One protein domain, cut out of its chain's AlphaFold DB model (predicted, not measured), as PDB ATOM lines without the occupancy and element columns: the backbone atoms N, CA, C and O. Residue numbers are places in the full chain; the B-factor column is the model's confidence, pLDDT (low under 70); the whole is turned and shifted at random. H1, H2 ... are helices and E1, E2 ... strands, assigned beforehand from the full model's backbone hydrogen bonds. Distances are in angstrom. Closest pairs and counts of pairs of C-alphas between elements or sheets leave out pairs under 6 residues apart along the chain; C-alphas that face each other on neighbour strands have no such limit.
ATOM      1  N   MET A  86      -8.922  23.552 -14.398       94.00
ATOM      2  CA  MET A  86     -10.342  23.244 -14.294       94.00
ATOM      3  C   MET A  86     -10.916  22.863 -15.659       94.00
ATOM      4  O   MET A  86     -10.508  23.378 -16.701       94.00
ATOM      5  N   VAL A  87     -11.904  21.973 -15.651       94.06
ATOM      6  CA  VAL A  87     -12.696  21.628 -16.832       94.06
ATOM      7  C   VAL A  87     -14.122  22.081 -16.579       94.06
ATOM      8  O   VAL A  87     -14.714  21.749 -15.556       94.06
ATOM      9  N   ASP A  88     -14.676  22.846 -17.511       94.31
ATOM     10  CA  ASP A  88     -16.072  23.240 -17.461       94.31
ATOM     11  C   ASP A  88     -16.941  22.116 -18.036       94.31
ATOM     12  O   ASP A  88     -17.052  21.917 -19.251       94.31
ATOM     13  N   ASP A  89     -17.469  21.299 -17.128       89.19
ATOM     14  CA  ASP A  89     -18.286  20.110 -17.394       89.19
ATOM     15  C   ASP A  89     -19.538  20.055 -16.495       89.19
ATOM     16  O   ASP A  89     -20.120  18.992 -16.280       89.19
ATOM     17  N   ALA A  90     -19.940  21.212 -15.957       83.69
ATOM     18  CA  ALA A  90     -21.024  21.384 -14.986       83.69
ATOM     19  C   ALA A  90     -20.827  20.692 -13.617       83.69
ATOM     20  O   ALA A  90     -21.711  20.801 -12.769       83.69
ATOM     21  N   SER A  91     -19.686  20.046 -13.346       86.38
ATOM     22  CA  SER A  91     -19.420  19.389 -12.051       86.38
ATOM     23  C   SER A  91     -19.036  20.349 -10.917       86.38
ATOM     24  O   SER A  91     -19.041  19.962  -9.748       86.38
ATOM     25  N   TRP A  92     -18.703  21.599 -11.246       88.31
ATOM     26  CA  TRP A  92     -18.174  22.590 -10.310       88.31
ATOM     27  C   TRP A  92     -19.131  23.774 -10.115       88.31
ATOM     28  O   TRP A  92     -19.826  24.196 -11.043       88.31
ATOM     29  N   ASP A  93     -19.125  24.354  -8.914       90.06
ATOM     30  CA  ASP A  93     -19.851  25.581  -8.566       90.06
ATOM     31  C   ASP A  93     -18.874  26.764  -8.547       90.06
ATOM     32  O   ASP A  93     -17.765  26.643  -8.027       90.06
ATOM     33  N   ALA A  94     -19.287  27.916  -9.085       91.19
ATOM     34  CA  ALA A  94     -18.450  29.113  -9.162       91.19
ATOM     35  C   ALA A  94     -17.903  29.557  -7.795       91.19
ATOM     36  O   ALA A  94     -16.801  30.094  -7.711       91.19
ATOM     37  N   LYS A  95     -18.621  29.270  -6.704       91.62
ATOM     38  CA  LYS A  95     -18.202  29.545  -5.324       91.62
ATOM     39  C   LYS A  95     -16.876  28.877  -4.957       91.62
ATOM     40  O   LYS A  95     -16.251  29.323  -4.002       91.62
ATOM     41  N   CYS A  96     -16.410  27.859  -5.690       92.19
ATOM     42  CA  CYS A  96     -15.073  27.296  -5.478       92.19
ATOM     43  C   CYS A  96     -13.939  28.282  -5.806       92.19
ATOM     44  O   CYS A  96     -12.804  28.043  -5.413       92.19
ATOM     45  N   LEU A  97     -14.234  29.371  -6.523       94.12
ATOM     46  CA  LEU A  97     -13.291  30.455  -6.793       94.12
ATOM     47  C   LEU A  97     -13.094  31.372  -5.578       94.12
ATOM     48  O   LEU A  97     -12.199  32.210  -5.597       94.12
ATOM     49  N   LEU A  98     -13.915  31.233  -4.532       93.50
ATOM     50  CA  LEU A  98     -13.852  32.053  -3.326       93.50
ATOM     51  C   LEU A  98     -12.893  31.429  -2.298       93.50
ATOM     52  O   LEU A  98     -13.314  30.674  -1.418       93.50
ATOM     53  N   GLU A  99     -11.597  31.732  -2.395       93.62
ATOM     54  CA  GLU A  99     -10.596  31.283  -1.421       93.62
ATOM     55  C   GLU A  99     -10.274  32.353  -0.367       93.62
ATOM     56  O   GLU A  99     -10.479  33.552  -0.550       93.62
ATOM     57  N   LYS A 100      -9.734  31.922   0.778       87.94
ATOM     58  CA  LYS A 100      -9.431  32.816   1.909       87.94
ATOM     59  C   LYS A 100      -8.327  33.835   1.597       87.94
ATOM     60  O   LYS A 100      -8.326  34.922   2.166       87.94
ATOM     61  N   SER A 101      -7.365  33.474   0.748       85.62
ATOM     62  CA  SER A 101      -6.234  34.330   0.357       85.62
ATOM     63  C   SER A 101      -6.567  35.343  -0.739       85.62
ATOM     64  O   SER A 101      -5.732  36.195  -1.037       85.62
ATOM     65  N   GLY A 102      -7.752  35.245  -1.335       91.12
ATOM     66  CA  GLY A 102      -8.147  35.971  -2.536       91.12
ATOM     67  C   GLY A 102      -8.947  35.060  -3.467       91.12
ATOM     68  O   GLY A 102      -8.988  33.852  -3.238       91.12
ATOM     69  N   PRO A 103      -9.584  35.603  -4.506       94.94
ATOM     70  CA  PRO A 103     -10.256  34.789  -5.501       94.94
ATOM     71  C   PRO A 103      -9.231  33.970  -6.311       94.94
ATOM     72  O   PRO A 103      -8.139  34.452  -6.622       94.94
ATOM     73  N   ARG A 104      -9.563  32.712  -6.623       93.31
ATOM     74  CA  ARG A 104      -8.651  31.754  -7.269       93.31
ATOM     75  C   ARG A 104      -8.431  32.084  -8.744       93.31
ATOM     76  O   ARG A 104      -9.328  31.897  -9.564       93.31
ATOM     77  N   GLU A 105      -7.211  32.460  -9.105       92.75
ATOM     78  CA  GLU A 105      -6.788  32.499 -10.509       92.75
ATOM     79  C   GLU A 105      -6.574  31.080 -11.043       92.75
ATOM     80  O   GLU A 105      -5.989  30.225 -10.369       92.75
ATOM     81  N   CYS A 106      -7.068  30.797 -12.248       92.12
ATOM     82  CA  CYS A 106      -6.975  29.452 -12.812       92.12
ATOM     83  C   CYS A 106      -7.117  29.412 -14.337       92.12
ATOM     84  O   CYS A 106      -7.681  30.306 -14.971       92.12
ATOM     85  N   ALA A 107      -6.607  28.324 -14.916       93.81
ATOM     86  CA  ALA A 107      -6.911  27.923 -16.281       93.81
ATOM     87  C   ALA A 107      -8.177  27.058 -16.281       93.81
ATOM     88  O   ALA A 107      -8.266  26.093 -15.520       93.81
ATOM     89  N   ILE A 108      -9.126  27.383 -17.151       94.62
ATOM     90  CA  ILE A 108     -10.402  26.690 -17.308       94.62
ATOM     91  C   ILE A 108     -10.545  26.283 -18.773       94.62
ATOM     92  O   ILE A 108     -10.445  27.122 -19.666       94.62
ATOM     93  N   VAL A 109     -10.789  25.003 -19.034       94.94
ATOM     94  CA  VAL A 109     -11.092  24.504 -20.381       94.94
ATOM     95  C   VAL A 109     -12.603  24.402 -20.546       94.94
ATOM     96  O   VAL A 109     -13.245  23.643 -19.823       94.94
ATOM     97  N   THR A 110     -13.173  25.146 -21.493       95.31
ATOM     98  CA  THR A 110     -14.621  25.181 -21.749       95.31
ATOM     99  C   THR A 110     -14.926  25.112 -23.242       95.31
ATOM    100  O   THR A 110     -14.156  25.595 -24.067       95.31
ATOM    101  N   ASN A 111     -16.062  24.523 -23.604       94.50
ATOM    102  CA  ASN A 111     -16.616  24.589 -24.959       94.50
ATOM    103  C   ASN A 111     -17.664  25.706 -25.110       94.50
ATOM    104  O   ASN A 111     -18.157  25.914 -26.217       94.50
ATOM    105  N   ASP A 112     -17.996  26.419 -24.031       94.94
ATOM    106  CA  ASP A 112     -18.956  27.525 -24.021       94.94
ATOM    107  C   ASP A 112     -18.401  28.717 -23.211       94.94
ATOM    108  O   ASP A 112     -18.815  28.970 -22.073       94.94
ATOM    109  N   PRO A 113     -17.433  29.474 -23.772       94.44
ATOM    110  CA  PRO A 113     -16.888  30.658 -23.110       94.44
ATOM    111  C   PRO A 113     -17.952  31.688 -22.680       94.44
ATOM    112  O   PRO A 113     -17.822  32.228 -21.578       94.44
ATOM    113  N   PRO A 114     -19.018  31.967 -23.465       95.25
ATOM    114  CA  PRO A 114     -20.106  32.837 -23.015       95.25
ATOM    115  C   PRO A 114     -20.826  32.342 -21.752       95.25
ATOM    116  O   PRO A 114     -21.129  33.152 -20.871       95.25
ATOM    117  N   ALA A 115     -21.106  31.040 -21.628       94.81
ATOM    118  CA  ALA A 115     -21.705  30.490 -20.411       94.81
ATOM    119  C   ALA A 115     -20.750  30.571 -19.211       94.81
ATOM    120  O   ALA A 115     -21.182  30.941 -18.116       94.81
ATOM    121  N   LEU A 116     -19.455  30.312 -19.422       95.38
ATOM    122  CA  LEU A 116     -18.428  30.472 -18.389       95.38
ATOM    123  C   LEU A 116     -18.374  31.915 -17.865       95.38
ATOM    124  O   LEU A 116     -18.370  32.126 -16.654       95.38
ATOM    125  N   GLN A 117     -18.388  32.910 -18.759       95.06
ATOM    126  CA  GLN A 117     -18.408  34.324 -18.371       95.06
ATOM    127  C   GLN A 117     -19.623  34.650 -17.497       95.06
ATOM    128  O   GLN A 117     -19.460  35.226 -16.427       95.06
ATOM    129  N   LYS A 118     -20.828  34.211 -17.890       94.88
ATOM    130  CA  LYS A 118     -22.046  34.403 -17.081       94.88
ATOM    131  C   LYS A 118     -21.937  33.755 -15.700       94.88
ATOM    132  O   LYS A 118     -22.372  34.347 -14.717       94.88
ATOM    133  N   LYS A 119     -21.348  32.560 -15.628       93.88
ATOM    134  CA  LYS A 119     -21.136  31.813 -14.380       93.88
ATOM    135  C   LYS A 119     -20.143  32.505 -13.437       93.88
ATOM    136  O   LYS A 119     -20.312  32.438 -12.225       93.88
ATOM    137  N   ILE A 120     -19.123  33.178 -13.973       94.88
ATOM    138  CA  ILE A 120     -18.194  34.000 -13.180       94.88
ATOM    139  C   ILE A 120     -18.882  35.299 -12.741       94.88
ATOM    140  O   ILE A 120     -18.845  35.636 -11.558       94.88
ATOM    141  N   SER A 121     -19.576  35.988 -13.654       93.50
ATOM    142  CA  SER A 121     -20.343  37.203 -13.346       93.50
ATOM    143  C   SER A 121     -21.360  36.988 -12.227       93.50
ATOM    144  O   SER A 121     -21.498  37.852 -11.370       93.50
ATOM    145  N   SER A 122     -22.040  35.837 -12.189       92.19
ATOM    146  CA  SER A 122     -23.106  35.577 -11.212       92.19
ATOM    147  C   SER A 122     -22.637  35.535  -9.756       92.19
ATOM    148  O   SER A 122     -23.464  35.574  -8.853       92.19
ATOM    149  N   ILE A 123     -21.332  35.407  -9.506       92.88
ATOM    150  CA  ILE A 123     -20.765  35.431  -8.150       92.88
ATOM    151  C   ILE A 123     -19.905  36.666  -7.886       92.88
ATOM    152  O   ILE A 123     -19.293  36.759  -6.821       92.88
ATOM    153  N   PHE A 124     -19.822  37.598  -8.837       92.75
ATOM    154  CA  PHE A 124     -18.902  38.722  -8.732       92.75
ATOM    155  C   PHE A 124     -19.271  39.664  -7.580       92.75
ATOM    156  O   PHE A 124     -18.390  40.028  -6.812       92.75
ATOM    157  N   ASP A 125     -20.557  39.925  -7.333       90.38
ATOM    158  CA  ASP A 125     -21.007  40.721  -6.174       90.38
ATOM    159  C   ASP A 125     -20.561  40.105  -4.838       90.38
ATOM    160  O   ASP A 125     -20.187  40.796  -3.884       90.38
ATOM    161  N   ARG A 126     -20.525  38.768  -4.778       92.75
ATOM    162  CA  ARG A 126     -20.004  38.046  -3.615       92.75
ATOM    163  C   ARG A 126     -18.486  38.175  -3.501       92.75
ATOM    164  O   ARG A 126     -17.982  38.250  -2.384       92.75
ATOM    165  N   MET A 127     -17.762  38.224  -4.618       95.25
ATOM    166  CA  MET A 127     -16.326  38.519  -4.617       95.25
ATOM    167  C   MET A 127     -16.056  39.954  -4.143       95.25
ATOM    168  O   MET A 127     -15.222  40.138  -3.259       95.25
ATOM    169  N   LEU A 128     -16.799  40.945  -4.651       93.75
ATOM    170  CA  LEU A 128     -16.701  42.348  -4.223       93.75
ATOM    171  C   LEU A 128     -16.923  42.498  -2.713       93.75
ATOM    172  O   LEU A 128     -16.234  43.265  -2.056       93.75
ATOM    173  N   SER A 129     -17.834  41.705  -2.153       93.56
ATOM    174  CA  SER A 129     -18.144  41.685  -0.719       93.56
ATOM    175  C   SER A 129     -17.079  41.011   0.159       93.56
ATOM    176  O   SER A 129     -17.077  41.180   1.379       93.56
ATOM    177  N   GLN A 130     -16.189  40.206  -0.427       94.31
ATOM    178  CA  GLN A 130     -15.186  39.417   0.302       94.31
ATOM    179  C   GLN A 130     -13.757  39.929   0.122       94.31
ATOM    180  O   GLN A 130     -12.922  39.723   1.008       94.31
ATOM    181  N   TYR A 131     -13.471  40.597  -0.994       96.06
ATOM    182  CA  TYR A 131     -12.121  40.979  -1.387       96.06
ATOM    183  C   TYR A 131     -12.019  42.488  -1.583       96.06
ATOM    184  O   TYR A 131     -12.333  43.024  -2.643       96.06
ATOM    185  N   GLU A 132     -11.538  43.171  -0.546       96.94
ATOM    186  CA  GLU A 132     -11.298  44.612  -0.578       96.94
ATOM    187  C   GLU A 132     -10.398  44.993  -1.758       96.94
ATOM    188  O   GLU A 132      -9.348  44.390  -1.977       96.94
ATOM    189  N   GLY A 133     -10.813  46.012  -2.509       95.69
ATOM    190  CA  GLY A 133     -10.072  46.534  -3.651       95.69
ATOM    191  C   GLY A 133     -10.200  45.728  -4.942       95.69
ATOM    192  O   GLY A 133      -9.631  46.160  -5.941       95.69
ATOM    193  N   LEU A 134     -10.920  44.602  -4.959       95.50
ATOM    194  CA  LEU A 134     -11.286  43.927  -6.204       95.50
ATOM    195  C   LEU A 134     -12.243  44.824  -7.004       95.50
ATOM    196  O   LEU A 134     -13.237  45.292  -6.460       95.50
ATOM    197  N   CYS A 135     -11.958  45.050  -8.285       93.00
ATOM    198  CA  CYS A 135     -12.793  45.883  -9.161       93.00
ATOM    199  C   CYS A 135     -13.157  45.210 -10.487       93.00
ATOM    200  O   CYS A 135     -14.016  45.707 -11.206       93.00
ATOM    201  N   GLY A 136     -12.540  44.076 -10.819       93.38
ATOM    202  CA  GLY A 136     -12.853  43.374 -12.056       93.38
ATOM    203  C   GLY A 136     -12.228  41.994 -12.149       93.38
ATOM    204  O   GLY A 136     -11.529  41.522 -11.250       93.38
ATOM    205  N   TRP A 137     -12.480  41.348 -13.277       95.06
ATOM    206  CA  TRP A 137     -11.842  40.103 -13.678       95.06
ATOM    207  C   TRP A 137     -11.679  40.088 -15.194       95.06
ATOM    208  O   TRP A 137     -12.426  40.739 -15.925       95.06
ATOM    209  N   ARG A 138     -10.695  39.332 -15.679       93.81
ATOM    210  CA  ARG A 138     -10.425  39.171 -17.107       93.81
ATOM    211  C   ARG A 138     -10.312  37.703 -17.465       93.81
ATOM    212  O   ARG A 138      -9.803  36.897 -16.692       93.81
ATOM    213  N   ILE A 139     -10.746  37.385 -18.679       94.06
ATOM    214  CA  ILE A 139     -10.446  36.110 -19.323       94.06
ATOM    215  C   ILE A 139      -9.552  36.379 -20.523       94.06
ATOM    216  O   ILE A 139      -9.975  37.000 -21.499       94.06
ATOM    217  N   HIS A 140      -8.325  35.870 -20.468       92.44
ATOM    218  CA  HIS A 140      -7.520  35.692 -21.668       92.44
ATOM    219  C   HIS A 140      -7.801  34.303 -22.234       92.44
ATOM    220  O   HIS A 140      -7.746  33.321 -21.498       92.44
ATOM    221  N   SER A 141      -8.129  34.205 -23.521       92.12
ATOM    222  CA  SER A 141      -8.508  32.926 -24.119       92.12
ATOM    223  C   SER A 141      -7.790  32.644 -25.426       92.12
ATOM    224  O   SER A 141      -7.429  33.562 -26.161       92.12
ATOM    225  N   PHE A 142      -7.591  31.360 -25.701       89.69
ATOM    226  CA  PHE A 142      -7.039  30.864 -26.954       89.69
ATOM    227  C   PHE A 142      -7.721  29.549 -27.329       89.69
ATOM    228  O   PHE A 142      -8.104  28.746 -26.471       89.69
ATOM    229  N   SER A 143      -7.903  29.355 -28.631       88.19
ATOM    230  CA  SER A 143      -8.600  28.215 -29.216       88.19
ATOM    231  C   SER A 143      -7.670  27.424 -30.129       88.19
ATOM    232  O   SER A 143      -6.723  27.949 -30.714       88.19
ATOM    233  N   PHE A 144      -7.982  26.141 -30.291       83.50
ATOM    234  CA  PHE A 144      -7.295  25.256 -31.224       83.50
ATOM    235  C   PHE A 144      -8.292  24.733 -32.255       83.50
ATOM    236  O   PHE A 144      -8.564  23.539 -32.281       83.50
ATOM    237  N   GLU A 145      -8.845  25.606 -33.105       78.88
ATOM    238  CA  GLU A 145     -10.011  25.303 -33.965       78.88
ATOM    239  C   GLU A 145      -9.887  24.003 -34.774       78.88
ATOM    240  O   GLU A 145     -10.860  23.279 -34.981       78.88
ATOM    241  N   LYS A 146      -8.671  23.672 -35.221       81.62
ATOM    242  CA  LYS A 146      -8.413  22.442 -35.979       81.62
ATOM    243  C   LYS A 146      -8.320  21.194 -35.104       81.62
ATOM    244  O   LYS A 146      -8.474  20.104 -35.626       81.62
ATOM    245  N   MET A 147      -8.064  21.309 -33.803       83.62
ATOM    246  CA  MET A 147      -7.754  20.189 -32.901       83.62
ATOM    247  C   MET A 147      -8.776  19.980 -31.779       83.62
ATOM    248  O   MET A 147      -8.881  18.864 -31.273       83.62
ATOM    249  N   SER A 148      -9.540  21.005 -31.404       89.56
ATOM    250  CA  SER A 148     -10.613  20.911 -30.416       89.56
ATOM    251  C   SER A 148     -11.659  22.006 -30.628       89.56
ATOM    252  O   SER A 148     -11.358  23.081 -31.138       89.56
ATOM    253  N   THR A 149     -12.889  21.730 -30.203       90.62
ATOM    254  CA  THR A 149     -13.943  22.744 -30.039       90.62
ATOM    255  C   THR A 149     -13.817  23.503 -28.718       90.62
ATOM    256  O   THR A 149     -14.533  24.473 -28.499       90.62
ATOM    257  N   ASP A 150     -12.944  23.043 -27.821       93.75
ATOM    258  CA  ASP A 150     -12.684  23.700 -26.548       93.75
ATOM    259  C   ASP A 150     -11.803  24.939 -26.712       93.75
ATOM    260  O   ASP A 150     -10.901  25.008 -27.550       93.75
ATOM    261  N   THR A 151     -12.042  25.885 -25.820       93.94
ATOM    262  CA  THR A 151     -11.245  27.078 -25.588       93.94
ATOM    263  C   THR A 151     -10.608  26.971 -24.211       93.94
ATOM    264  O   THR A 151     -11.243  26.541 -23.245       93.94
ATOM    265  N   VAL A 152      -9.346  27.374 -24.116       93.56
ATOM    266  CA  VAL A 152      -8.682  27.546 -22.829       93.56
ATOM    267  C   VAL A 152      -8.857  28.994 -22.404       93.56
ATOM    268  O   VAL A 152      -8.550  29.908 -23.166       93.56
ATOM    269  N   CYS A 153      -9.341  29.194 -21.187       94.19
ATOM    270  CA  CYS A 153      -9.589  30.488 -20.575       94.19
ATOM    271  C   CYS A 153      -8.715  30.632 -19.325       94.19
ATOM    272  O   CYS A 153      -8.843  29.848 -18.391       94.19
ATOM    273  N   PHE A 154      -7.853  31.640 -19.281       93.19
ATOM    274  CA  PHE A 154      -7.143  32.046 -18.070       93.19
ATOM    275  C   PHE A 154      -7.928  33.151 -17.375       93.19
ATOM    276  O   PHE A 154      -8.051  34.249 -17.923       93.19
ATOM    277  N   LEU A 155      -8.460  32.844 -16.193       95.00
ATOM    278  CA  LEU A 155      -9.181  33.783 -15.343       95.00
ATOM    279  C   LEU A 155      -8.205  34.483 -14.395       95.00
ATOM    280  O   LEU A 155      -7.550  33.824 -13.585       95.00
ATOM    281  N   THR A 156      -8.146  35.809 -14.487       94.75
ATOM    282  CA  THR A 156      -7.376  36.681 -13.592       94.75
ATOM    283  C   THR A 156      -8.258  37.775 -13.008       94.75
ATOM    284  O   THR A 156      -9.348  38.047 -13.518       94.75
ATOM    285  N   TYR A 157      -7.788  38.415 -11.937       95.06
ATOM    286  CA  TYR A 157      -8.549  39.437 -11.218       95.06
ATOM    287  C   TYR A 157      -7.874  40.803 -11.266       95.06
ATOM    288  O   TYR A 157      -6.650  40.922 -11.220       95.06
ATOM    289  N   GLU A 158      -8.692  41.847 -11.340       94.06
ATOM    290  CA  GLU A 158      -8.247  43.233 -11.350       94.06
ATOM    291  C   GLU A 158      -8.551  43.900 -10.020       94.06
ATOM    292  O   GLU A 158      -9.650  43.777  -9.476       94.06
ATOM    293  N   TYR A 159      -7.564  44.634  -9.524       95.38
ATOM    294  CA  TYR A 159      -7.650  45.376  -8.281       95.38
ATOM    295  C   TYR A 159      -7.410  46.857  -8.545       95.38
ATOM    296  O   TYR A 159      -6.592  47.212  -9.396       95.38
ATOM    297  N   VAL A 160      -8.043  47.713  -7.741       95.69
ATOM    298  CA  VAL A 160      -7.867  49.178  -7.786       95.69
ATOM    299  C   VAL A 160      -6.419  49.610  -7.531       95.69
ATOM    300  O   VAL A 160      -6.015  50.713  -7.885       95.69
TER     301      VAL A 160
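What this domain is: This is residues 86 to 160 of the 366 residues of the protein "TGc domain-containing protein" of Eubacteriaceae bacterium CHKCI005 (UniProt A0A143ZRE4). What would one see first in this model? A strongly twisted sheet of three strands is built on a hairpin of two long strands, E2 and E3, with the shorter E1 beside E3; H2 packs over one face of the sheet, and H3 follows at its end and only grazes the sheet at E2. The small helix H1 lies off the sheet, close to H2. What is it made of? The printed part has 75 residues, with named elements in the order H1, E1, H2, H3, E2, E3; the sheet order is E1, E3, E2, antiparallel throughout, and the class is mixed, helices and strands. How compact is it? It is compact, with a radius of gyration of the C-alphas of 12.8 A, yet elongated, spanning 42 by 25 by 19 A.

Where its parts are: Where do the first elements lie? H1 is residues 94 to 97, beginning at C-alpha 94 at (-18.450, 29.113, -9.162). E1 is residues 106 to 110, 12.5 A long. Where are the other helices? H2 is residues 113 to 121, 12.3 A long, and H3 is residues 124 to 130, 9.8 A long. Where are the long strands? E2 is residues 134 to 143, 28.0 A long, from C-alpha 134 at (-11.286, 43.927, -6.204). E3 is residues 151 to 159, 25.4 A long, ending at C-alpha 159 at (-7.650, 45.376, -8.281).

How they stand to each other: How is the sheet paired? E1 and E3 are antiparallel at 143 degrees, with N 108 and O 153 within hydrogen-bond range at 2.8 A. E2 and E3, a hairpin, are antiparallel at 161 degrees, with N 154 and O 140 within hydrogen-bond range at 2.8 A. Residues 86 to 87 pair with 108 to 109 of E1, parallel. How do H2 and H3 stand to it? H2 is on the sheet at a height of 8.2 A, over E3, and only just along the strands, at 27 degrees to E3 on the local plane; its closest C-alphas to E3 are those of Pro 113 and Thr 151, 7.1 A apart. H3 only grazes the sheet with residues 124 to 128; its closest C-alphas to E2 are those of Leu 128 and Leu 134, 6.0 A apart. E1, H2 H3, E2 make a split strand-helix-strand unit, two strands running the same way with E3 between them, with a right-handed crossover. Where is H1? It is close to H2 but not clearly touching, the closest C-alphas being those of Ala 94 and Ile 120, 6.3 A apart. How are the helix backbones? In H2 and H3 every O i to N i+4 pair is within hydrogen-bond range, and H1 is too short for such a pair.

The domain as a whole: How far does it reach? The two C-alphas farthest apart are those of Glu 132 and Lys 146, at 41.9 A. Is anything missing or uncertain? The printed part has no cut and no long link, and no printed residue is under 70 in pLDDT.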